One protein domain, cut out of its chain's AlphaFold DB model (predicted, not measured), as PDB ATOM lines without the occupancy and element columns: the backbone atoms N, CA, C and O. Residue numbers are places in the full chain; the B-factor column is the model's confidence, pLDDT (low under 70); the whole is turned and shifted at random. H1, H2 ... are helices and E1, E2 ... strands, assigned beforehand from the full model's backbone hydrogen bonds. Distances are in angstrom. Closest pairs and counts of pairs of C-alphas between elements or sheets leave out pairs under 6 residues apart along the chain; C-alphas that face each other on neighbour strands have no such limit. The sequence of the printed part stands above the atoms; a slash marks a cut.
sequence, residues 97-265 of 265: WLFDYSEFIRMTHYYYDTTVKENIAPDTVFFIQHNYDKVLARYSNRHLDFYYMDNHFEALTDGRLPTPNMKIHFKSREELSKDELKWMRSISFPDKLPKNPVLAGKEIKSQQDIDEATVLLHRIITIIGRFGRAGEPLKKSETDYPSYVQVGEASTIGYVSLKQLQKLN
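AT A GLANCE: This is residues 97 to 265 of the 265 residues of an uncharacterized protein of Salinicoccus qingdaonensis (UniProt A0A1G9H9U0). One strongly twisted sheet of seven strands forms a wall, and two helices, the long H3 and the shorter H1, run side by side over one of its faces. H2 only grazes the sheet near edge strand E5, and the short H4 grazes it at the other edge, directly after E7. The printed part has 169 residues, with four named helices and seven named strands in the order H1 E1 E2 E3 E4 H2 E5 H3 E6 E7 H4. Across the sheet the order is E5 E4 E3 E2 E1 E6 E7, mixed; the class is mixed, helices and strands. The whole is compact and rounded, with a radius of gyration of the C-alphas of 15.9 A and spans of 41 by 37 by 30 A.

HOW THE PARTS SIT: Begin with H1, residues 102 to 117, which touches H3, residues 207 to 230, at a shallow tilt of 27 degrees, the same way; their closest C-alphas, Phe 104 and Thr 214, are 4.9 A apart. H1 and H3 are on one face of the sheet, making two layers, one of helices and one of strands. Next come E1, residues 125 to 130, E2, residues 133 to 140, E3, residues 143 to 148, and E4, residues 166 to 171: a meander, each strand the antiparallel neighbour of the one before. Look for N 128 and O 135 at 2.8 A, N 138 and O 145 at 2.8 A, and N 144 and O 168 at 2.9 A. H2, residues 178 to 187, is close to but not clearly touching H1; the C-alphas of Ser 102 and Ile 187, their closest, are 7.7 A apart. E5, residues 196 to 200, is antiparallel to E4, with N 198 and O 169 at 2.8 A. E6, residues 240 to 247, is parallel to E1, with N 127 and O 244 at 2.7 A. E6 and E7, residues 250 to 257, form an antiparallel hairpin, with N 245 and O 252 at 2.8 A. H4, residues 258 to 262, is apart from H1, H2 and H3. In H1, H2, H3 and H4 every O i to N i+4 pair is within hydrogen-bond range.

IN THESE COORDINATES: Find C-alpha 102 at (-36.584, 43.756, 36.817); from there H1 runs 22.6 A. H3 begins at C-alpha 207, (-27.217, 46.094, 30.362), and runs 34.5 A. E2 measures 22.1 A, E6 21.3 A and E7 22.5 A. H4 ends at C-alpha 262, (-39.934, 27.637, 5.099).

THE WHOLE: The C-alphas farthest apart, Leu 98 and Glu 238, are 45.8 A apart. The printed part has no cut, and the one long link, E3 to E4, holds residues 149 to 165. The mean pLDDT of the printed part is 75.0; look for values under 70 in 56 residues, among them 150 to 162, 227 to 242 and 246 to 265.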
ATOM      1  N   TRP A  97     -25.116  39.425  37.246       52.22
ATOM      2  CA  TRP A  97     -25.830  39.743  38.495       52.22
ATOM      3  C   TRP A  97     -25.977  41.240  38.870       52.22
ATOM      4  O   TRP A  97     -26.679  41.540  39.828       52.22
ATOM      5  N   LEU A  98     -25.278  42.164  38.197       56.78
ATOM      6  CA  LEU A  98     -25.295  43.611  38.466       56.78
ATOM      7  C   LEU A  98     -26.189  44.337  37.467       56.78
ATOM      8  O   LEU A  98     -26.440  45.528  37.634       56.78
ATOM      9  N   PHE A  99     -26.635  43.632  36.432       74.25
ATOM     10  CA  PHE A  99     -27.623  44.159  35.526       74.25
ATOM     11  C   PHE A  99     -29.001  44.147  36.170       74.25
ATOM     12  O   PHE A  99     -29.352  43.247  36.939       74.25
ATOM     13  N   ASP A 100     -29.786  45.156  35.830       75.81
ATOM     14  CA  ASP A 100     -31.177  45.241  36.219       75.81
ATOM     15  C   ASP A 100     -32.027  44.427  35.238       75.81
ATOM     16  O   ASP A 100     -32.203  44.790  34.074       75.81
ATOM     17  N   TYR A 101     -32.548  43.299  35.721       83.38
ATOM     18  CA  TYR A 101     -33.472  42.434  34.984       83.38
ATOM     19  C   TYR A 101     -34.936  42.680  35.346       83.38
ATOM     20  O   TYR A 101     -35.809  41.986  34.827       83.38
ATOM     21  N   SER A 102     -35.236  43.601  36.264       77.75
ATOM     22  CA  SER A 102     -36.584  43.756  36.817       77.75
ATOM     23  C   SER A 102     -37.622  44.023  35.724       77.75
ATOM     24  O   SER A 102     -38.646  43.337  35.651       77.75
ATOM     25  N   GLU A 103     -37.313  44.948  34.815       79.44
ATOM     26  CA  GLU A 103     -38.131  45.271  33.649       79.44
ATOM     27  C   GLU A 103     -38.232  44.103  32.668       79.44
ATOM     28  O   GLU A 103     -39.330  43.769  32.223       79.44
ATOM     29  N   PHE A 104     -37.125  43.415  32.394       87.00
ATOM     30  CA  PHE A 104     -37.107  42.248  31.512       87.00
ATOM     31  C   PHE A 104     -38.015  41.115  32.017       87.00
ATOM     32  O   PHE A 104     -38.825  40.562  31.264       87.00
ATOM     33  N   ILE A 105     -37.926  40.791  33.310       87.94
ATOM     34  CA  ILE A 105     -38.770  39.782  33.959       87.94
ATOM     35  C   ILE A 105     -40.234  40.225  33.944       87.94
ATOM     36  O   ILE A 105     -41.114  39.443  33.576       87.94
ATOM     37  N   ARG A 106     -40.507  41.493  34.273       84.62
ATOM     38  CA  ARG A 106     -41.865  42.046  34.243       84.62
ATOM     39  C   ARG A 106     -42.474  41.965  32.844       84.62
ATOM     40  O   ARG A 106     -43.603  41.499  32.697       84.62
ATOM     41  N   MET A 107     -41.731  42.375  31.818       86.00
ATOM     42  CA  MET A 107     -42.171  42.293  30.424       86.00
ATOM     43  C   MET A 107     -42.376  40.849  29.982       86.00
ATOM     44  O   MET A 107     -43.342  40.569  29.282       86.00
ATOM     45  N   THR A 108     -41.546  39.910  30.436       88.31
ATOM     46  CA  THR A 108     -41.747  38.484  30.152       88.31
ATOM     47  C   THR A 108     -43.073  37.968  30.715       88.31
ATOM     48  O   THR A 108     -43.810  37.258  30.029       88.31
ATOM     49  N   HIS A 109     -43.411  38.341  31.951       87.06
ATOM     50  CA  HIS A 109     -44.681  37.944  32.557       87.06
ATOM     51  C   HIS A 109     -45.869  38.530  31.783       87.06
ATOM     52  O   HIS A 109     -46.791  37.791  31.435       87.06
ATOM     53  N   TYR A 110     -45.810  39.825  31.445       87.31
ATOM     54  CA  TYR A 110     -46.839  40.472  30.630       87.31
ATOM     55  C   TYR A 110     -46.955  39.868  29.234       87.31
ATOM     56  O   TYR A 110     -48.068  39.713  28.734       87.31
ATOM     57  N   TYR A 111     -45.833  39.510  28.613       88.38
ATOM     58  CA  TYR A 111     -45.809  38.829  27.327       88.38
ATOM     59  C   TYR A 111     -46.588  37.520  27.387       88.38
ATOM     60  O   TYR A 111     -47.498  37.330  26.585       88.38
ATOM     61  N   TYR A 112     -46.286  36.656  28.361       87.44
ATOM     62  CA  TYR A 112     -46.996  35.389  28.526       87.44
ATOM     63  C   TYR A 112     -48.497  35.599  28.756       87.44
ATOM     64  O   TYR A 112     -49.324  34.954  28.119       87.44
ATOM     65  N   ASP A 113     -48.866  36.524  29.646       86.31
ATOM     66  CA  ASP A 113     -50.278  36.794  29.933       86.31
ATOM     67  C   ASP A 113     -51.012  37.327  28.697       86.31
ATOM     68  O   ASP A 113     -52.151  36.941  28.432       86.31
ATOM     69  N   THR A 114     -50.342  38.158  27.898       83.94
ATOM     70  CA  THR A 114     -50.885  38.712  26.655       83.94
ATOM     71  C   THR A 114     -51.046  37.634  25.583       83.94
ATOM     72  O   THR A 114     -52.104  37.546  24.966       83.94
ATOM     73  N   THR A 115     -50.038  36.785  25.360       81.56
ATOM     74  CA  THR A 115     -50.107  35.739  24.325       81.56
ATOM     75  C   THR A 115     -51.152  34.678  24.636       81.56
ATOM     76  O   THR A 115     -51.871  34.262  23.726       81.56
ATOM     77  N   VAL A 116     -51.280  34.285  25.908       82.81
ATOM     78  CA  VAL A 116     -52.319  33.352  26.366       82.81
ATOM     79  C   VAL A 116     -53.704  33.975  26.232       82.81
ATOM     80  O   VAL A 116     -54.598  33.355  25.662       82.81
ATOM     81  N   LYS A 117     -53.896  35.203  26.725       83.12
ATOM     82  CA  LYS A 117     -55.200  35.879  26.692       83.12
ATOM     83  C   LYS A 117     -55.706  36.099  25.266       83.12
ATOM     84  O   LYS A 117     -56.884  35.885  24.998       83.12
ATOM     85  N   GLU A 118     -54.826  36.525  24.367       79.12
ATOM     86  CA  GLU A 118     -55.179  36.870  22.985       79.12
ATOM     87  C   GLU A 118     -55.099  35.658  22.029       79.12
ATOM     88  O   GLU A 118     -55.309  35.808  20.829       79.12
ATOM     89  N   ASN A 119     -54.830  34.446  22.544       78.75
ATOM     90  CA  ASN A 119     -54.761  33.186  21.788       78.75
ATOM     91  C   ASN A 119     -53.879  33.261  20.529       78.75
ATOM     92  O   ASN A 119     -54.264  32.805  19.448       78.75
ATOM     93  N   ILE A 120     -52.684  33.841  20.661       76.88
ATOM     94  CA  ILE A 120     -51.772  34.014  19.527       76.88
ATOM     95  C   ILE A 120     -51.338  32.649  18.984       76.88
ATOM     96  O   ILE A 120     -50.828  31.798  19.716       76.88
ATOM     97  N   ALA A 121     -51.530  32.440  17.681       74.25
ATOM     98  CA  ALA A 121     -51.203  31.179  17.032       74.25
ATOM     99  C   ALA A 121     -49.677  30.953  16.982       74.25
ATOM    100  O   ALA A 121     -48.932  31.885  16.663       74.25
ATOM    101  N   PRO A 122     -49.183  29.724  17.222       75.69
ATOM    102  CA  PRO A 122     -47.789  29.383  16.959       75.69
ATOM    103  C   PRO A 122     -47.399  29.671  15.506       75.69
ATOM    104  O   PRO A 122     -48.227  29.541  14.597       75.69
ATOM    105  N   ASP A 123     -46.130  30.029  15.319       74.12
ATOM    106  CA  ASP A 123     -45.503  30.500  14.079       74.12
ATOM    107  C   ASP A 123     -45.945  31.895  13.615       74.12
ATOM    108  O   ASP A 123     -45.607  32.309  12.508       74.12
ATOM    109  N   THR A 124     -46.663  32.647  14.457       78.00
ATOM    110  CA  THR A 124     -46.917  34.073  14.202       78.00
ATOM    111  C   THR A 124     -45.593  34.829  14.096       78.00
ATOM    112  O   THR A 124     -44.675  34.616  14.895       78.00
ATOM    113  N   VAL A 125     -45.504  35.730  13.117       80.94
ATOM    114  CA  VAL A 125     -44.302  36.525  12.852       80.94
ATOM    115  C   VAL A 125     -44.562  37.997  13.146       80.94
ATOM    116  O   VAL A 125     -45.627  38.540  12.850       80.94
ATOM    117  N   PHE A 126     -43.555  38.654  13.701       83.31
ATOM    118  CA  PHE A 126     -43.530  40.080  13.972       83.31
ATOM    119  C   PHE A 126     -42.333  40.693  13.246       83.31
ATOM    120  O   PHE A 126     -41.197  40.295  13.472       83.31
ATOM    121  N   PHE A 127     -42.575  41.676  12.391       81.00
ATOM    122  CA  PHE A 127     -41.549  42.521  11.796       81.00
ATOM    123  C   PHE A 127     -41.489  43.823  12.579       81.00
ATOM    124  O   PHE A 127     -42.463  44.573  12.636       81.00
ATOM    125  N   ILE A 128     -40.352  44.087  13.201       80.56
ATOM    126  CA  ILE A 128     -40.160  45.182  14.140       80.56
ATOM    127  C   ILE A 128     -38.980  46.011  13.664       80.56
ATOM    128  O   ILE A 128     -37.879  45.495  13.516       80.56
ATOM    129  N   GLN A 129     -39.181  47.309  13.473       71.56
ATOM    130  CA  GLN A 129     -38.062  48.233  13.330       71.56
ATOM    131  C   GLN A 129     -37.585  48.704  14.711       71.56
ATOM    132  O   GLN A 129     -38.365  49.277  15.481       71.56
ATOM    133  N   HIS A 130     -36.307  48.490  15.024       69.12
ATOM    134  CA  HIS A 130     -35.677  48.901  16.278       69.12
ATOM    135  C   HIS A 130     -34.293  49.495  15.999       69.12
ATOM    136  O   HIS A 130     -33.461  48.821  15.421       69.12
ATOM    137  N   ASN A 131     -34.047  50.750  16.399       61.19
ATOM    138  CA  ASN A 131     -32.750  51.430  16.240       61.19
ATOM    139  C   ASN A 131     -32.149  51.328  14.825       61.19
ATOM    140  O   ASN A 131     -30.970  51.049  14.671       61.19
ATOM    141  N   TYR A 132     -32.968  51.589  13.801       62.91
ATOM    142  CA  TYR A 132     -32.643  51.445  12.371       62.91
ATOM    143  C   TYR A 132     -32.536  50.003  11.859       62.91
ATOM    144  O   TYR A 132     -32.785  49.804  10.670       62.91
ATOM    145  N   ASP A 133     -32.334  49.022  12.737       70.00
ATOM    146  CA  ASP A 133     -32.362  47.608  12.382       70.00
ATOM    147  C   ASP A 133     -33.789  47.115  12.120       70.00
ATOM    148  O   ASP A 133     -34.774  47.536  12.751       70.00
ATOM    149  N   LYS A 134     -33.905  46.166  11.190       78.06
ATOM    150  CA  LYS A 134     -35.142  45.407  10.965       78.06
ATOM    151  C   LYS A 134     -35.027  44.046  11.633       78.06
ATOM    152  O   LYS A 134     -34.201  43.227  11.250       78.06
ATOM    153  N   VAL A 135     -35.899  43.783  12.594       83.25
ATOM    154  CA  VAL A 135     -35.925  42.539  13.360       83.25
ATOM    155  C   VAL A 135     -37.162  41.735  12.986       83.25
ATOM    156  O   VAL A 135     -38.287  42.219  13.099       83.25
ATOM    157  N   LEU A 136     -36.966  40.494  12.557       85.19
ATOM    158  CA  LEU A 136     -38.029  39.502  12.449       85.19
ATOM    159  C   LEU A 136     -38.044  38.695  13.746       85.19
ATOM    160  O   LEU A 136     -37.048  38.068  14.091       85.19
ATOM    161  N   ALA A 137     -39.161  38.704  14.462       88.06
ATOM    162  CA  ALA A 137     -39.395  37.837  15.605       88.06
ATOM    163  C   ALA A 137     -40.427  36.771  15.235       88.06
ATOM    164  O   ALA A 137     -41.527  37.094  14.791       88.06
ATOM    165  N   ARG A 138     -40.093  35.499  15.424       85.81
ATOM    166  CA  ARG A 138     -41.021  34.385  15.224       85.81
ATOM    167  C   ARG A 138     -41.425  33.814  16.567       85.81
ATOM    168  O   ARG A 138     -40.578  33.377  17.348       85.81
ATOM    169  N   TYR A 139     -42.726  33.788  16.811       84.75
ATOM    170  CA  TYR A 139     -43.302  33.122  17.962       84.75
ATOM    171  C   TYR A 139     -43.463  31.633  17.703       84.75
ATOM    172  O   TYR A 139     -44.076  31.209  16.731       84.75
ATOM    173  N   SER A 140     -42.959  30.837  18.629       79.75
ATOM    174  CA  SER A 140     -43.260  29.425  18.788       79.75
ATOM    175  C   SER A 140     -43.839  29.231  20.184       79.75
ATOM    176  O   SER A 140     -43.516  29.991  21.095       79.75
ATOM    177  N   ASN A 141     -44.654  28.192  20.377       73.69
ATOM    178  CA  ASN A 141     -45.436  27.924  21.595       73.69
ATOM    179  C   ASN A 141     -44.654  28.082  22.925       73.69
ATOM    180  O   ASN A 141     -45.254  28.244  23.982       73.69
ATOM    181  N   ARG A 142     -43.313  28.006  22.900       82.19
ATOM    182  CA  ARG A 142     -42.437  28.150  24.077       82.19
ATOM    183  C   ARG A 142     -41.157  28.956  23.849       82.19
ATOM    184  O   ARG A 142     -40.263  28.924  24.694       82.19
ATOM    185  N   HIS A 143     -41.020  29.641  22.719       88.50
ATOM    186  CA  HIS A 143     -39.868  30.511  22.497       88.50
ATOM    187  C   HIS A 143     -40.149  31.610  21.474       88.50
ATOM    188  O   HIS A 143     -41.024  31.483  20.620       88.50
ATOM    189  N   LEU A 144     -39.371  32.683  21.563       91.06
ATOM    190  CA  LEU A 144     -39.251  33.697  20.525       91.06
ATOM    191  C   LEU A 144     -37.872  33.602  19.885       91.06
ATOM    192  O   LEU A 144     -36.867  33.610  20.595       91.06
ATOM    193  N   ASP A 145     -37.849  33.550  18.559       88.75
ATOM    194  CA  ASP A 145     -36.628  33.590  17.758       88.75
ATOM    195  C   ASP A 145     -36.514  34.960  17.087       88.75
ATOM    196  O   ASP A 145     -37.439  35.367  16.387       88.75
ATOM    197  N   PHE A 146     -35.401  35.661  17.296       88.00
ATOM    198  CA  PHE A 146     -35.146  36.993  16.750       88.00
ATOM    199  C   PHE A 146     -34.040  36.950  15.695       88.00
ATOM    200  O   PHE A 146     -32.941  36.443  15.942       88.00
ATOM    201  N   TYR A 147     -34.329  37.539  14.539       83.31
ATOM    202  CA  TYR A 147     -33.451  37.612  13.378       83.31
ATOM    203  C   TYR A 147     -33.265  39.074  12.982       83.31
ATOM    204  O   TYR A 147     -34.223  39.740  12.589       83.31
ATOM    205  N   TYR A 148     -32.034  39.571  13.062       80.62
ATOM    206  CA  TYR A 148     -31.679  40.925  12.639       80.62
ATOM    207  C   TYR A 148     -31.369  40.875  11.149       80.62
ATOM    208  O   TYR A 148     -30.378  40.278  10.730       80.62
ATOM    209  N   MET A 149     -32.256  41.443  10.340       72.31
ATOM    210  CA  MET A 149     -32.258  41.283   8.886       72.31
ATOM    211  C   MET A 149     -31.011  41.882   8.228       72.31
ATOM    212  O   MET A 149     -30.541  41.322   7.241       72.31
ATOM    213  N   ASP A 150     -30.438  42.949   8.791       66.88
ATOM    214  CA  ASP A 150     -29.213  43.571   8.269       66.88
ATOM    215  C   ASP A 150     -27.994  42.632   8.358       66.88
ATOM    216  O   ASP A 150     -27.063  42.749   7.567       66.88
ATOM    217  N   ASN A 151     -28.043  41.623   9.239       55.62
ATOM    218  CA  ASN A 151     -27.011  40.592   9.374       55.62
ATOM    219  C   ASN A 151     -27.288  39.319   8.549       55.62
ATOM    220  O   ASN A 151     -26.427  38.445   8.491       55.62
ATOM    221  N   HIS A 152     -28.478  39.169   7.948       52.41
ATOM    222  CA  HIS A 152     -28.949  37.876   7.415       52.41
ATOM    223  C   HIS A 152     -29.564  37.925   6.012       52.41
ATOM    224  O   HIS A 152     -30.007  36.888   5.518       52.41
ATOM    225  N   PHE A 153     -29.588  39.076   5.334       50.66
ATOM    226  CA  PHE A 153     -30.240  39.174   4.021       50.66
ATOM    227  C   PHE A 153     -29.599  38.261   2.955       50.66
ATOM    228  O   PHE A 153     -30.319  37.665   2.160       50.66
ATOM    229  N   GLU A 154     -28.273  38.078   2.989       48.16
ATOM    230  CA  GLU A 154     -27.548  37.178   2.070       48.16
ATOM    231  C   GLU A 154     -27.658  35.692   2.468       48.16
ATOM    232  O   GLU A 154     -27.722  34.812   1.612       48.16
ATOM    233  N   ALA A 155     -27.757  35.381   3.765       47.56
ATOM    234  CA  ALA A 155     -27.913  34.000   4.238       47.56
ATOM    235  C   ALA A 155     -29.290  33.410   3.876       47.56
ATOM    236  O   ALA A 155     -29.414  32.218   3.598       47.56
ATOM    237  N   LEU A 156     -30.315  34.266   3.817       45.41
ATOM    238  CA  LEU A 156     -31.682  33.916   3.430       45.41
ATOM    239  C   LEU A 156     -31.830  33.537   1.948       45.41
ATOM    240  O   LEU A 156     -32.787  32.849   1.582       45.41
ATOM    241  N   THR A 157     -30.905  33.967   1.087       48.59
ATOM    242  CA  THR A 157     -30.917  33.646  -0.349       48.59
ATOM    243  C   THR A 157     -30.278  32.298  -0.689       48.59
ATOM    244  O   THR A 157     -30.644  31.712  -1.707       48.59
ATOM    245  N   ASP A 158     -29.428  31.754   0.188       50.78
ATOM    246  CA  ASP A 158     -28.630  30.540  -0.067       50.78
ATOM    247  C   ASP A 158     -29.260  29.236   0.466       50.78
ATOM    248  O   ASP A 158     -28.634  28.174   0.451       50.78
ATOM    249  N   GLY A 159     -30.507  29.285   0.947       48.53
ATOM    250  CA  GLY A 159     -31.245  28.098   1.400       48.53
ATOM    251  C   GLY A 159     -30.699  27.457   2.681       48.53
ATOM    252  O   GLY A 159     -31.021  26.306   2.976       48.53
ATOM    253  N   ARG A 160     -29.867  28.180   3.441       50.72
ATOM    254  CA  ARG A 160     -29.438  27.786   4.786       50.72
ATOM    255  C   ARG A 160     -30.287  28.524   5.814       50.72
ATOM    256  O   ARG A 160     -30.322  29.748   5.798       50.72
ATOM    257  N   LEU A 161     -30.878  27.766   6.736       54.12
ATOM    258  CA  LEU A 161     -31.419  28.236   8.013       54.12
ATOM    259  C   LEU A 161     -30.481  29.278   8.648       54.12
ATOM    260  O   LEU A 161     -29.426  28.878   9.157       54.12
ATOM    261  N   PRO A 162     -30.812  30.583   8.680       64.81
ATOM    262  CA  PRO A 162     -30.056  31.488   9.524       64.81
ATOM    263  C   PRO A 162     -30.302  31.072  10.975       64.81
ATOM    264  O   PRO A 162     -31.434  30.861  11.412       64.81
ATOM    265  N   THR A 163     -29.237  30.931  11.752       73.00
ATOM    266  CA  THR A 163     -29.373  30.797  13.202       73.00
ATOM    267  C   THR A 163     -29.916  32.115  13.765       73.00
ATOM    268  O   THR A 163     -29.369  33.167  13.420       73.00
ATOM    269  N   PRO A 164     -30.952  32.096  14.628       81.56
ATOM    270  CA  PRO A 164     -31.466  33.318  15.233       81.56
ATOM    271  C   PRO A 164     -30.363  34.003  16.043       81.56
ATOM    272  O   PRO A 164     -29.628  33.341  16.776       81.56
ATOM    273  N   ASN A 165     -30.259  35.328  15.928       84.88
ATOM    274  CA  ASN A 165     -29.276  36.114  16.677       84.88
ATOM    275  C   ASN A 165     -29.560  36.070  18.182       84.88
ATOM    276  O   ASN A 165     -28.640  36.118  18.991       84.88
ATOM    277  N   MET A 166     -30.837  35.994  18.555       89.06
ATOM    278  CA  MET A 166     -31.277  35.878  19.938       89.06
ATOM    279  C   MET A 166     -32.493  34.963  20.015       89.06
ATOM    280  O   MET A 166     -33.382  35.007  19.166       89.06
ATOM    281  N   LYS A 167     -32.543  34.144  21.060       90.69
ATOM    282  CA  LYS A 167     -33.664  33.268  21.374       90.69
ATOM    283  C   LYS A 167     -34.067  33.452  22.829       90.69
ATOM    284  O   LYS A 167     -33.211  33.428  23.708       90.69
ATOM    285  N   ILE A 168     -35.361  33.610  23.084       92.75
ATOM    286  CA  ILE A 168     -35.917  33.639  24.442       92.75
ATOM    287  C   ILE A 168     -36.806  32.418  24.600       92.75
ATOM    288  O   ILE A 168     -37.858  32.339  23.972       92.75
ATOM    289  N   HIS A 169     -36.397  31.467  25.431       92.81
ATOM    290  CA  HIS A 169     -37.252  30.359  25.840       92.81
ATOM    291  C   HIS A 169     -38.107  30.764  27.032       92.81
ATOM    292  O   HIS A 169     -37.615  31.405  27.954       92.81
ATOM    293  N   PHE A 170     -39.356  30.318  27.046       92.44
ATOM    294  CA  PHE A 170     -40.261  30.496  28.171       92.44
ATOM    295  C   PHE A 170     -40.514  29.136  28.806       92.44
ATOM    296  O   PHE A 170     -41.144  28.263  28.206       92.44
ATOM    297  N   LYS A 171     -39.956  28.940  30.000       93.50
ATOM    298  CA  LYS A 171     -39.937  27.647  30.690       93.50
ATOM    299  C   LYS A 171     -40.732  27.701  31.979       93.50
ATOM    300  O   LYS A 171     -40.750  28.732  32.656       93.50
ATOM    301  N   SER A 172     -41.378  26.595  32.333       92.38
ATOM    302  CA  SER A 172     -41.871  26.385  33.695       92.38
ATOM    303  C   SER A 172     -40.695  26.178  34.651       92.38
ATOM    304  O   SER A 172     -39.579  25.870  34.224       92.38
ATOM    305  N   ARG A 173     -40.916  26.318  35.960       91.06
ATOM    306  CA  ARG A 173     -39.864  26.068  36.960       91.06
ATOM    307  C   ARG A 173     -39.268  24.664  36.851       91.06
ATOM    308  O   ARG A 173     -38.084  24.486  37.121       91.06
ATOM    309  N   GLU A 174     -40.088  23.681  36.508       92.88
ATOM    310  CA  GLU A 174     -39.720  22.270  36.382       92.88
ATOM    311  C   GLU A 174     -38.909  21.993  35.109       92.88
ATOM    312  O   GLU A 174     -38.151  21.029  35.059       92.88
ATOM    313  N   GLU A 175     -39.043  22.852  34.097       94.06
ATOM    314  CA  GLU A 175     -38.342  22.760  32.813       94.06
ATOM    315  C   GLU A 175     -36.968  23.453  32.830       94.06
ATOM    316  O   GLU A 175     -36.175  23.280  31.899       94.06
ATOM    317  N   LEU A 176     -36.673  24.235  33.874       91.44
ATOM    318  CA  LEU A 176     -35.376  24.882  34.056       91.44
ATOM    319  C   LEU A 176     -34.296  23.849  34.401       91.44
ATOM    320  O   LEU A 176     -34.433  23.046  35.327       91.44
ATOM    321  N   SER A 177     -33.164  23.929  33.705       93.38
ATOM    322  CA  SER A 177     -31.953  23.202  34.081       93.38
ATOM    323  C   SER A 177     -31.424  23.688  35.439       93.38
ATOM    324  O   SER A 177     -31.812  24.742  35.945       93.38
ATOM    325  N   LYS A 178     -30.498  22.945  36.056       91.00
ATOM    326  CA  LYS A 178     -29.900  23.357  37.341       91.00
ATOM    327  C   LYS A 178     -29.205  24.719  37.250       91.00
ATOM    328  O   LYS A 178     -29.315  25.515  38.183       91.00
ATOM    329  N   ASP A 179     -28.518  24.977  36.140       88.25
ATOM    330  CA  ASP A 179     -27.795  26.230  35.920       88.25
ATOM    331  C   ASP A 179     -28.753  27.376  35.591       88.25
ATOM    332  O   ASP A 179     -28.629  28.453  36.171       88.25
ATOM    333  N   GLU A 180     -29.772  27.120  34.767       89.62
ATOM    334  CA  GLU A 180     -30.839  28.086  34.484       89.62
ATOM    335  C   GLU A 180     -31.599  28.453  35.761       89.62
ATOM    336  O   GLU A 180     -31.827  29.625  36.030       89.62
ATOM    337  N   LEU A 181     -31.932  27.474  36.606       87.25
ATOM    338  CA  LEU A 181     -32.611  27.703  37.879       87.25
ATOM    339  C   LEU A 181     -31.750  28.525  38.844       87.25
ATOM    340  O   LEU A 181     -32.269  29.373  39.572       87.25
ATOM    341  N   LYS A 182     -30.438  28.270  38.875       86.69
ATOM    342  CA  LYS A 182     -29.490  29.037  39.687       86.69
ATOM    343  C   LYS A 182     -29.382  30.478  39.193       86.69
ATOM    344  O   LYS A 182     -29.401  31.386  40.021       86.69
ATOM    345  N   TRP A 183     -29.285  30.678  37.881       85.69
ATOM    346  CA  TRP A 183     -29.258  32.004  37.270       85.69
ATOM    347  C   TRP A 183     -30.578  32.748  37.497       85.69
ATOM    348  O   TRP A 183     -30.554  33.853  38.030       85.69
ATOM    349  N   MET A 184     -31.724  32.112  37.244       85.06
ATOM    350  CA  MET A 184     -33.045  32.688  37.504       85.06
ATOM    351  C   MET A 184     -33.167  33.161  38.951       85.06
ATOM    352  O   MET A 184     -33.497  34.314  39.177       85.06
ATOM    353  N   ARG A 185     -32.786  32.335  39.937       82.75
ATOM    354  CA  ARG A 185     -32.791  32.717  41.365       82.75
ATOM    355  C   ARG A 185     -31.882  33.892  41.716       82.75
ATOM    356  O   ARG A 185     -32.050  34.468  42.787       82.75
ATOM    357  N   SER A 186     -30.900  34.206  40.874       79.38
ATOM    358  CA  SER A 186     -30.043  35.375  41.076       79.38
ATOM    359  C   SER A 186     -30.684  36.680  40.599       79.38
ATOM    360  O   SER A 186     -30.249  37.736  41.045       79.38
ATOM    361  N   ILE A 187     -31.719  36.609  39.751       79.06
ATOM    362  CA  ILE A 187     -32.373  37.779  39.144       79.06
ATOM    363  C   ILE A 187     -33.856  37.921  39.528       79.06
ATOM    364  O   ILE A 187     -34.379  39.031  39.552       79.06
ATOM    365  N   SER A 188     -34.552  36.825  39.850       81.06
ATOM    366  CA  SER A 188     -35.953  36.812  40.287       81.06
ATOM    367  C   SER A 188     -36.344  35.487  40.965       81.06
ATOM    368  O   SER A 188     -35.563  34.538  41.053       81.06
ATOM    369  N   PHE A 189     -37.576  35.391  41.473       83.31
ATOM    370  CA  PHE A 189     -38.121  34.116  41.942       83.31
ATOM    371  C   PHE A 189     -38.708  33.322  40.763       83.31
ATOM    372  O   PHE A 189     -39.610  33.838  40.107       83.31
ATOM    373  N   PRO A 190     -38.260  32.073  40.511       84.31
ATOM    374  CA  PRO A 190     -38.774  31.281  39.397       84.31
ATOM    375  C   PRO A 190     -40.266  30.952  39.542       84.31
ATOM    376  O   PRO A 190     -40.683  30.390  40.563       84.31
ATOM    377  N   ASP A 191     -41.041  31.243  38.501       88.31
ATOM    378  CA  ASP A 191     -42.480  30.992  38.417       88.31
ATOM    379  C   ASP A 191     -42.766  29.526  38.048       88.31
ATOM    380  O   ASP A 191     -42.007  28.896  37.314       88.31
ATOM    381  N   LYS A 192     -43.866  28.958  38.548       87.56
ATOM    382  CA  LYS A 192     -44.299  27.601  38.172       87.56
ATOM    383  C   LYS A 192     -44.879  27.550  36.758       87.56
ATOM    384  O   LYS A 192     -44.883  26.492  36.147       87.56
ATOM    385  N   LEU A 193     -45.392  28.664  36.248       88.81
ATOM    386  CA  LEU A 193     -45.885  28.777  34.881       88.81
ATOM    387  C   LEU A 193     -44.722  28.978  33.895       88.81
ATOM    388  O   LEU A 193     -43.622  29.336  34.324       88.81
ATOM    389  N   PRO A 194     -44.945  28.797  32.578       87.06
ATOM    390  CA  PRO A 194     -43.963  29.067  31.528       87.06
ATOM    391  C   PRO A 194     -43.666  30.565  31.337       87.06
ATOM    392  O   PRO A 194     -43.787  31.109  30.248       87.06
ATOM    393  N   LYS A 195     -43.292  31.251  32.417       87.50
ATOM    394  CA  LYS A 195     -42.997  32.685  32.482       87.50
ATOM    395  C   LYS A 195     -41.529  32.967  32.790       87.50
ATOM    396  O   LYS A 195     -41.151  34.124  32.905       87.50
ATOM    397  N   ASN A 196     -40.693  31.937  32.930       90.56
ATOM    398  CA  ASN A 196     -39.267  32.123  33.185       90.56
ATOM    399  C   ASN A 196     -38.536  32.289  31.847       90.56
ATOM    400  O   ASN A 196     -38.498  31.319  31.080       90.56
ATOM    401  N   PRO A 197     -37.967  33.473  31.547       91.69
ATOM    402  CA  PRO A 197     -37.218  33.672  30.319       91.69
ATOM    403  C   PRO A 197     -35.836  33.032  30.440       91.69
ATOM    404  O   PRO A 197     -35.134  33.258  31.418       91.69
ATOM    405  N   VAL A 198     -35.409  32.287  29.426       90.69
ATOM    406  CA  VAL A 198     -34.025  31.827  29.278       90.69
ATOM    407  C   VAL A 198     -33.494  32.324  27.941       90.69
ATOM    408  O   VAL A 198     -33.983  31.926  26.883       90.69
ATOM    409  N   LEU A 199     -32.498  33.205  28.008       87.31
ATOM    410  CA  LEU A 199     -31.826  33.769  26.841       87.31
ATOM    411  C   LEU A 199     -30.806  32.768  26.279       87.31
ATOM    412  O   LEU A 199     -29.999  32.207  27.017       87.31
ATOM    413  N   ALA A 200     -30.845  32.554  24.966       82.88
ATOM    414  CA  ALA A 200     -29.915  31.726  24.207       82.88
ATOM    415  C   ALA A 200     -29.517  32.428  22.895       82.88
ATOM    416  O   ALA A 200     -30.202  33.339  22.428       82.88
ATOM    417  N   GLY A 201     -28.399  32.020  22.290       68.38
ATOM    418  CA  GLY A 201     -27.893  32.576  21.023       68.38
ATOM    419  C   GLY A 201     -27.126  33.901  21.143       68.38
ATOM    420  O   GLY A 201     -26.208  34.122  20.359       68.38
ATOM    421  N   LYS A 202     -27.416  34.724  22.162       67.50
ATOM    422  CA  LYS A 202     -26.680  35.957  22.481       67.50
ATOM    423  C   LYS A 202     -26.074  35.882  23.886       67.50
ATOM    424  O   LYS A 202     -26.779  35.589  24.850       67.50
ATOM    425  N   GLU A 203     -24.774  36.140  24.003       70.88
ATOM    426  CA  GLU A 203     -24.103  36.291  25.302       70.88
ATOM    427  C   GLU A 203     -24.442  37.672  25.891       70.88
ATOM    428  O   GLU A 203     -24.317  38.681  25.200       70.88
ATOM    429  N   ILE A 204     -24.900  37.730  27.147       74.00
ATOM    430  CA  ILE A 204     -25.381  38.974  27.783       74.00
ATOM    431  C   ILE A 204     -24.197  39.808  28.285       74.00
ATOM    432  O   ILE A 204     -23.892  39.805  29.469       74.00
ATOM    433  N   LYS A 205     -23.481  40.533  27.438       74.19
ATOM    434  CA  LYS A 205     -22.251  41.222  27.868       74.19
ATOM    435  C   LYS A 205     -22.509  42.541  28.605       74.19
ATOM    436  O   LYS A 205     -21.628  43.026  29.313       74.19
ATOM    437  N   SER A 206     -23.702  43.115  28.460       73.88
ATOM    438  CA  SER A 206     -24.038  44.465  28.923       73.88
ATOM    439  C   SER A 206     -25.508  44.615  29.351       73.88
ATOM    440  O   SER A 206     -26.357  43.797  29.000       73.88
ATOM    441  N   GLN A 207     -25.828  45.708  30.062       76.62
ATOM    442  CA  GLN A 207     -27.217  46.094  30.362       76.62
ATOM    443  C   GLN A 207     -28.008  46.337  29.071       76.62
ATOM    444  O   GLN A 207     -29.172  45.965  28.978       76.62
ATOM    445  N   GLN A 208     -27.347  46.887  28.050       72.69
ATOM    446  CA  GLN A 208     -27.950  47.148  26.748       72.69
ATOM    447  C   GLN A 208     -28.498  45.869  26.099       72.69
ATOM    448  O   GLN A 208     -29.540  45.923  25.456       72.69
ATOM    449  N   ASP A 209     -27.857  44.715  26.307       79.56
ATOM    450  CA  ASP A 209     -28.351  43.436  25.782       79.56
ATOM    451  C   ASP A 209     -29.683  43.014  26.429       79.56
ATOM    452  O   ASP A 209     -30.532  42.405  25.779       79.56
ATOM    453  N   ILE A 210     -29.884  43.355  27.705       81.81
ATOM    454  CA  ILE A 210     -31.122  43.081  28.452       81.81
ATOM    455  C   ILE A 210     -32.200  44.090  28.071       81.81
ATOM    456  O   ILE A 210     -33.354  43.710  27.848       81.81
ATOM    457  N   ASP A 211     -31.831  45.363  27.962       79.88
ATOM    458  CA  ASP A 211     -32.735  46.436  27.562       79.88
ATOM    459  C   ASP A 211     -33.260  46.198  26.143       79.88
ATOM    460  O   ASP A 211     -34.453  46.346  25.887       79.88
ATOM    461  N   GLU A 212     -32.403  45.740  25.231       82.75
ATOM    462  CA  GLU A 212     -32.786  45.369  23.872       82.75
ATOM    463  C   GLU A 212     -33.829  44.242  23.865       82.75
ATOM    464  O   GLU A 212     -34.894  44.381  23.256       82.75
ATOM    465  N   ALA A 213     -33.577  43.152  24.600       87.88
ATOM    466  CA  ALA A 213     -34.541  42.060  24.734       87.88
ATOM    467  C   ALA A 213     -35.871  42.542  25.344       87.88
ATOM    468  O   ALA A 213     -36.951  42.151  24.895       87.88
ATOM    469  N   THR A 214     -35.798  43.440  26.328       86.75
ATOM    470  CA  THR A 214     -36.959  44.054  26.989       86.75
ATOM    471  C   THR A 214     -37.779  44.899  26.017       86.75
ATOM    472  O   THR A 214     -39.003  44.763  25.961       86.75
ATOM    473  N   VAL A 215     -37.129  45.741  25.210       85.19
ATOM    474  CA  VAL A 215     -37.793  46.589  24.212       85.19
ATOM    475  C   VAL A 215     -38.446  45.746  23.122       85.19
ATOM    476  O   VAL A 215     -39.574  46.041  22.719       85.19
ATOM    477  N   LEU A 216     -37.784  44.686  22.657       87.88
ATOM    478  CA  LEU A 216     -38.353  43.778  21.663       87.88
ATOM    479  C   LEU A 216     -39.598  43.057  22.198       87.88
ATOM    480  O   LEU A 216     -40.627  43.045  21.518       87.88
ATOM    481  N   LEU A 217     -39.558  42.548  23.437       89.69
ATOM    482  CA  LEU A 217     -40.740  41.988  24.106       89.69
ATOM    483  C   LEU A 217     -41.863  43.023  24.226       89.69
ATOM    484  O   LEU A 217     -43.001  42.743  23.850       89.69
ATOM    485  N   HIS A 218     -41.546  44.233  24.690       85.50
ATOM    486  CA  HIS A 218     -42.517  45.317  24.825       85.50
ATOM    487  C   HIS A 218     -43.192  45.665  23.490       85.50
ATOM    488  O   HIS A 218     -44.408  45.868  23.437       85.50
ATOM    489  N   ARG A 219     -42.435  45.705  22.387       83.12
ATOM    490  CA  ARG A 219     -42.984  45.961  21.046       83.12
ATOM    491  C   ARG A 219     -43.925  44.850  20.599       83.12
ATOM    492  O   ARG A 219     -45.022  45.159  20.144       83.12
ATOM    493  N   ILE A 220     -43.562  43.585  20.805       86.88
ATOM    494  CA  ILE A 220     -44.449  42.447  20.513       86.88
ATOM    495  C   ILE A 220     -45.749  42.549  21.324       86.88
ATOM    496  O   ILE A 220     -46.832  42.462  20.748       86.88
ATOM    497  N   ILE A 221     -45.662  42.808  22.633       86.06
ATOM    498  CA  ILE A 221     -46.835  43.012  23.503       86.06
ATOM    499  C   ILE A 221     -47.708  44.155  22.978       86.06
ATOM    500  O   ILE A 221     -48.926  44.018  22.882       86.06
ATOM    501  N   THR A 222     -47.090  45.281  22.619       82.88
ATOM    502  CA  THR A 222     -47.789  46.468  22.111       82.88
ATOM    503  C   THR A 222     -48.523  46.168  20.810       82.88
ATOM    504  O   THR A 222     -49.681  46.557  20.657       82.88
ATOM    505  N   ILE A 223     -47.870  45.455  19.890       79.25
ATOM    506  CA  ILE A 223     -48.458  45.001  18.632       79.25
ATOM    507  C   ILE A 223     -49.672  44.114  18.920       79.25
ATOM    508  O   ILE A 223     -50.772  44.441  18.477       79.25
ATOM    509  N   ILE A 224     -49.504  43.053  19.719       80.19
ATOM    510  CA  ILE A 224     -50.600  42.141  20.076       80.19
ATOM    511  C   ILE A 224     -51.767  42.927  20.689       80.19
ATOM    512  O   ILE A 224     -52.904  42.817  20.236       80.19
ATOM    513  N   GLY A 225     -51.491  43.786  21.674       76.19
ATOM    514  CA  GLY A 225     -52.513  44.568  22.364       76.19
ATOM    515  C   GLY A 225     -53.188  45.635  21.496       76.19
ATOM    516  O   GLY A 225     -54.331  46.008  21.768       76.19
ATOM    517  N   ARG A 226     -52.521  46.168  20.464       74.06
ATOM    518  CA  ARG A 226     -53.130  47.098  19.497       74.06
ATOM    519  C   ARG A 226     -54.142  46.363  18.616       74.06
ATOM    520  O   ARG A 226     -55.253  46.857  18.455       74.06
ATOM    521  N   PHE A 227     -53.793  45.179  18.121       67.00
ATOM    522  CA  PHE A 227     -54.663  44.419  17.223       67.00
ATOM    523  C   PHE A 227     -55.771  43.643  17.944       67.00
ATOM    524  O   PHE A 227     -56.897  43.620  17.451       67.00
ATOM    525  N   GLY A 228     -55.525  43.137  19.157       66.19
ATOM    526  CA  GLY A 228     -56.579  42.568  20.007       66.19
ATOM    527  C   GLY A 228     -57.685  43.583  20.335       66.19
ATOM    528  O   GLY A 228     -58.866  43.252  20.317       66.19
ATOM    529  N   ARG A 229     -57.326  44.861  20.540       62.44
ATOM    530  CA  ARG A 229     -58.294  45.956  20.758       62.44
ATOM    531  C   ARG A 229     -59.036  46.396  19.493       62.44
ATOM    532  O   ARG A 229     -60.155  46.881  19.608       62.44
ATOM    533  N   ALA A 230     -58.422  46.249  18.319       59.75
ATOM    534  CA  ALA A 230     -59.037  46.600  17.038       59.75
ATOM    535  C   ALA A 230     -60.079  45.565  16.569       59.75
ATOM    536  O   ALA A 230     -60.869  45.862  15.677       59.75
ATOM    537  N   GLY A 231     -60.108  44.372  17.176       54.06
ATOM    538  CA  GLY A 231     -61.077  43.327  16.844       54.06
ATOM    539  C   GLY A 231     -60.839  42.671  15.483       54.06
ATOM    540  O   GLY A 231     -61.763  42.069  14.946       54.06
ATOM    541  N   GLU A 232     -59.631  42.773  14.924       55.12
ATOM    542  CA  GLU A 232     -59.233  42.080  13.694       55.12
ATOM    543  C   GLU A 232     -58.709  40.678  14.057       55.12
ATOM    544  O   GLU A 232     -57.576  40.548  14.530       55.12
ATOM    545  N   PRO A 233     -59.511  39.603  13.905       50.84
ATOM    546  CA  PRO A 233     -59.069  38.273  14.285       50.84
ATOM    547  C   PRO A 233     -57.997  37.792  13.309       50.84
ATOM    548  O   PRO A 233     -58.266  37.553  12.129       50.84
ATOM    549  N   LEU A 234     -56.788  37.565  13.812       55.56
ATOM    550  CA  LEU A 234     -55.785  36.830  13.061       55.56
ATOM    551  C   LEU A 234     -56.173  35.356  12.994       55.56
ATOM    552  O   LEU A 234     -55.922  34.577  13.914       55.56
ATOM    553  N   LYS A 235     -56.778  34.945  11.886       52.81
ATOM    554  CA  LYS A 235     -56.954  33.524  11.605       52.81
ATOM    555  C   LYS A 235     -55.722  33.021  10.867       52.81
ATOM    556  O   LYS A 235     -55.436  33.471   9.763       52.81
ATOM    557  N   LYS A 236     -55.007  32.078  11.487       54.53
ATOM    558  CA  LYS A 236     -54.043  31.219  10.794       54.53
ATOM    559  C   LYS A 236     -54.795  30.494   9.676       54.53
ATOM    560  O   LYS A 236     -55.777  29.810   9.963       54.53
ATOM    561  N   SER A 237     -54.371  30.667   8.427       58.81
ATOM    562  CA  SER A 237     -54.772  29.758   7.351       58.81
ATOM    563  C   SER A 237     -53.725  28.642   7.246       58.81
ATOM    564  O   SER A 237     -52.644  28.736   7.830       58.81
ATOM    565  N   GLU A 238     -54.028  27.556   6.535       57.88
ATOM    566  CA  GLU A 238     -53.052  26.474   6.320       57.88
ATOM    567  C   GLU A 238     -51.799  26.960   5.567       57.88
ATOM    568  O   GLU A 238     -50.713  26.399   5.727       57.88
ATOM    569  N   THR A 239     -51.936  28.024   4.770       56.34
ATOM    570  CA  THR A 239     -50.896  28.541   3.877       56.34
ATOM    571  C   THR A 239     -50.331  29.887   4.290       56.34
ATOM    572  O   THR A 239     -49.214  30.187   3.881       56.34
ATOM    573  N   ASP A 240     -51.049  30.674   5.091       61.94
ATOM    574  CA  ASP A 240     -50.745  32.074   5.374       61.94
ATOM    575  C   ASP A 240     -50.742  32.341   6.875       61.94
ATOM    576  O   ASP A 240     -51.729  32.151   7.595       61.94
ATOM    577  N   TYR A 241     -49.588  32.807   7.338       62.59
ATOM    578  CA  TYR A 241     -49.330  33.119   8.726       62.59
ATOM    579  C   TYR A 241     -49.502  34.614   8.934       62.59
ATOM    580  O   TYR A 241     -48.953  35.418   8.170       62.59
ATOM    581  N   PRO A 242     -50.252  35.011   9.968       65.00
ATOM    582  CA  PRO A 242     -50.433  36.414  10.250       65.00
ATOM    583  C   PRO A 242     -49.085  37.048  10.592       65.00
ATOM    584  O   PRO A 242     -48.291  36.504  11.363       65.00
ATOM    585  N   SER A 243     -48.822  38.188   9.965       71.06
ATOM    586  CA  SER A 243     -47.577  38.924  10.118       71.06
ATOM    587  C   SER A 243     -47.881  40.341  10.540       71.06
ATOM    588  O   SER A 243     -48.488  41.113   9.801       71.06
ATOM    589  N   TYR A 244     -47.450  40.687  11.739       70.81
ATOM    590  CA  TYR A 244     -47.566  42.048  12.221       70.81
ATOM    591  C   TYR A 244     -46.325  42.836  11.843       70.81
ATOM    592  O   TYR A 244     -45.215  42.371  12.074       70.81
ATOM    593  N   VAL A 245     -46.495  44.035  11.303       70.38
ATOM    594  CA  VAL A 245     -45.381  44.895  10.899       70.38
ATOM    595  C   VAL A 245     -45.464  46.207  11.663       70.38
ATOM    596  O   VAL A 245     -46.489  46.887  11.625       70.38
ATOM    597  N   GLN A 246     -44.384  46.578  12.346       67.75
ATOM    598  CA  GLN A 246     -44.220  47.867  13.004       67.75
ATOM    599  C   GLN A 246     -43.034  48.630  12.402       67.75
ATOM    600  O   GLN A 246     -41.887  48.191  12.500       67.75
ATOM    601  N   VAL A 247     -43.316  49.811  11.848       64.19
ATOM    602  CA  VAL A 247     -42.332  50.755  11.295       64.19
ATOM    603  C   VAL A 247     -42.512  52.082  12.030       64.19
ATOM    604  O   VAL A 247     -43.561  52.719  11.930       64.19
ATOM    605  N   GLY A 248     -41.519  52.477  12.831       63.59
ATOM    606  CA  GLY A 248     -41.666  53.592  13.773       63.59
ATOM    607  C   GLY A 248     -42.838  53.384  14.748       63.59
ATOM    608  O   GLY A 248     -42.877  52.395  15.490       63.59
ATOM    609  N   GLU A 249     -43.795  54.317  14.746       64.56
ATOM    610  CA  GLU A 249     -45.034  54.256  15.545       64.56
ATOM    611  C   GLU A 249     -46.224  53.618  14.800       64.56
ATOM    612  O   GLU A 249     -47.245  53.280  15.416       64.56
ATOM    613  N   ALA A 250     -46.100  53.422  13.483       65.69
ATOM    614  CA  ALA A 250     -47.135  52.824  12.650       65.69
ATOM    615  C   ALA A 250     -47.119  51.293  12.772       65.69
ATOM    616  O   ALA A 250     -46.057  50.666  12.817       65.69
ATOM    617  N   SER A 251     -48.305  50.685  12.807       65.44
ATOM    618  CA  SER A 251     -48.474  49.229  12.809       65.44
ATOM    619  C   SER A 251     -49.454  48.818  11.719       65.44
ATOM    620  O   SER A 251     -50.503  49.439  11.584       65.44
ATOM    621  N   THR A 252     -49.131  47.761  10.979       64.31
ATOM    622  CA  THR A 252     -50.005  47.147   9.970       64.31
ATOM    623  C   THR A 252     -50.017  45.629  10.135       64.31
ATOM    624  O   THR A 252     -49.065  45.050  10.663       64.31
ATOM    625  N   ILE A 253     -51.092  44.981   9.691       67.19
ATOM    626  CA  ILE A 253     -51.158  43.524   9.523       67.19
ATOM    627  C   ILE A 253     -50.900  43.190   8.056       67.19
ATOM    628  O   ILE A 253     -51.308  43.915   7.151       67.19
ATOM    629  N   GLY A 254     -50.216  42.078   7.833       64.94
ATOM    630  CA  GLY A 254     -50.146  41.379   6.565       64.94
ATOM    631  C   GLY A 254     -50.165  39.873   6.793       64.94
ATOM    632  O   GLY A 254     -50.414  39.384   7.897       64.94
ATOM    633  N   TYR A 255     -49.853  39.135   5.738       65.81
ATOM    634  CA  TYR A 255     -49.737  37.685   5.773       65.81
ATOM    635  C   TYR A 255     -48.423  37.271   5.114       65.81
ATOM    636  O   TYR A 255     -48.044  37.826   4.082       65.81
ATOM    637  N   VAL A 256     -47.728  36.306   5.711       65.31
ATOM    638  CA  VAL A 256     -46.543  35.667   5.132       65.31
ATOM    639  C   VAL A 256     -46.875  34.206   4.893       65.31
ATOM    640  O   VAL A 256     -47.351  33.505   5.783       65.31
ATOM    641  N   SER A 257     -46.626  33.736   3.678       60.12
ATOM    642  CA  SER A 257     -46.932  32.356   3.314       60.12
ATOM    643  C   SER A 257     -46.001  31.358   4.013       60.12
ATOM    644  O   SER A 257     -44.832  31.648   4.278       60.12
ATOM    645  N   LEU A 258     -46.475  30.125   4.215       56.62
ATOM    646  CA  LEU A 258     -45.668  28.999   4.697       56.62
ATOM    647  C   LEU A 258     -44.404  28.823   3.853       56.62
ATOM    648  O   LEU A 258     -43.344  28.552   4.396       56.62
ATOM    649  N   LYS A 259     -44.496  29.024   2.532       59.59
ATOM    650  CA  LYS A 259     -43.348  28.942   1.617       59.59
ATOM    651  C   LYS A 259     -42.292  30.005   1.912       59.59
ATOM    652  O   LYS A 259     -41.107  29.733   1.765       59.59
ATOM    653  N   GLN A 260     -42.701  31.211   2.303       59.47
ATOM    654  CA  GLN A 260     -41.776  32.273   2.709       59.47
ATOM    655  C   GLN A 260     -41.167  31.979   4.084       59.47
ATOM    656  O   GLN A 260     -39.975  32.190   4.263       59.47
ATOM    657  N   LEU A 261     -41.944  31.418   5.016       56.75
ATOM    658  CA  LEU A 261     -41.458  30.967   6.325       56.75
ATOM    659  C   LEU A 261     -40.534  29.746   6.248       56.75
ATOM    660  O   LEU A 261     -39.580  29.659   7.004       56.75
ATOM    661  N   GLN A 262     -40.782  28.809   5.334       52.12
ATOM    662  CA  GLN A 262     -39.934  27.637   5.099       52.12
ATOM    663  C   GLN A 262     -38.569  28.007   4.522       52.12
ATOM    664  O   GLN A 262     -37.631  27.251   4.696       52.12
ATOM    665  N   LYS A 263     -38.438  29.177   3.887       52.72
ATOM    666  CA  LYS A 263     -37.124  29.736   3.535       52.72
ATOM    667  C   LYS A 263     -36.359  30.279   4.749       52.72
ATOM    668  O   LYS A 263     -35.170  30.538   4.631       52.72
ATOM    669  N   LEU A 264     -37.049  30.503   5.873       43.09
ATOM    670  CA  LEU A 264     -36.457  30.859   7.169       43.09
ATOM    671  C   LEU A 264     -36.214  29.627   8.052       43.09
ATOM    672  O   LEU A 264     -35.483  29.749   9.035       43.09
ATOM    673  N   ASN A 265     -36.904  28.511   7.750       37.59
ATOM    674  CA  ASN A 265     -36.598  27.174   8.257       37.59
ATOM    675  C   ASN A 265     -35.605  26.494   7.299       37.59
ATOM    676  O   ASN A 265     -34.661  27.182   6.887       37.59
TER     677      ASN A 265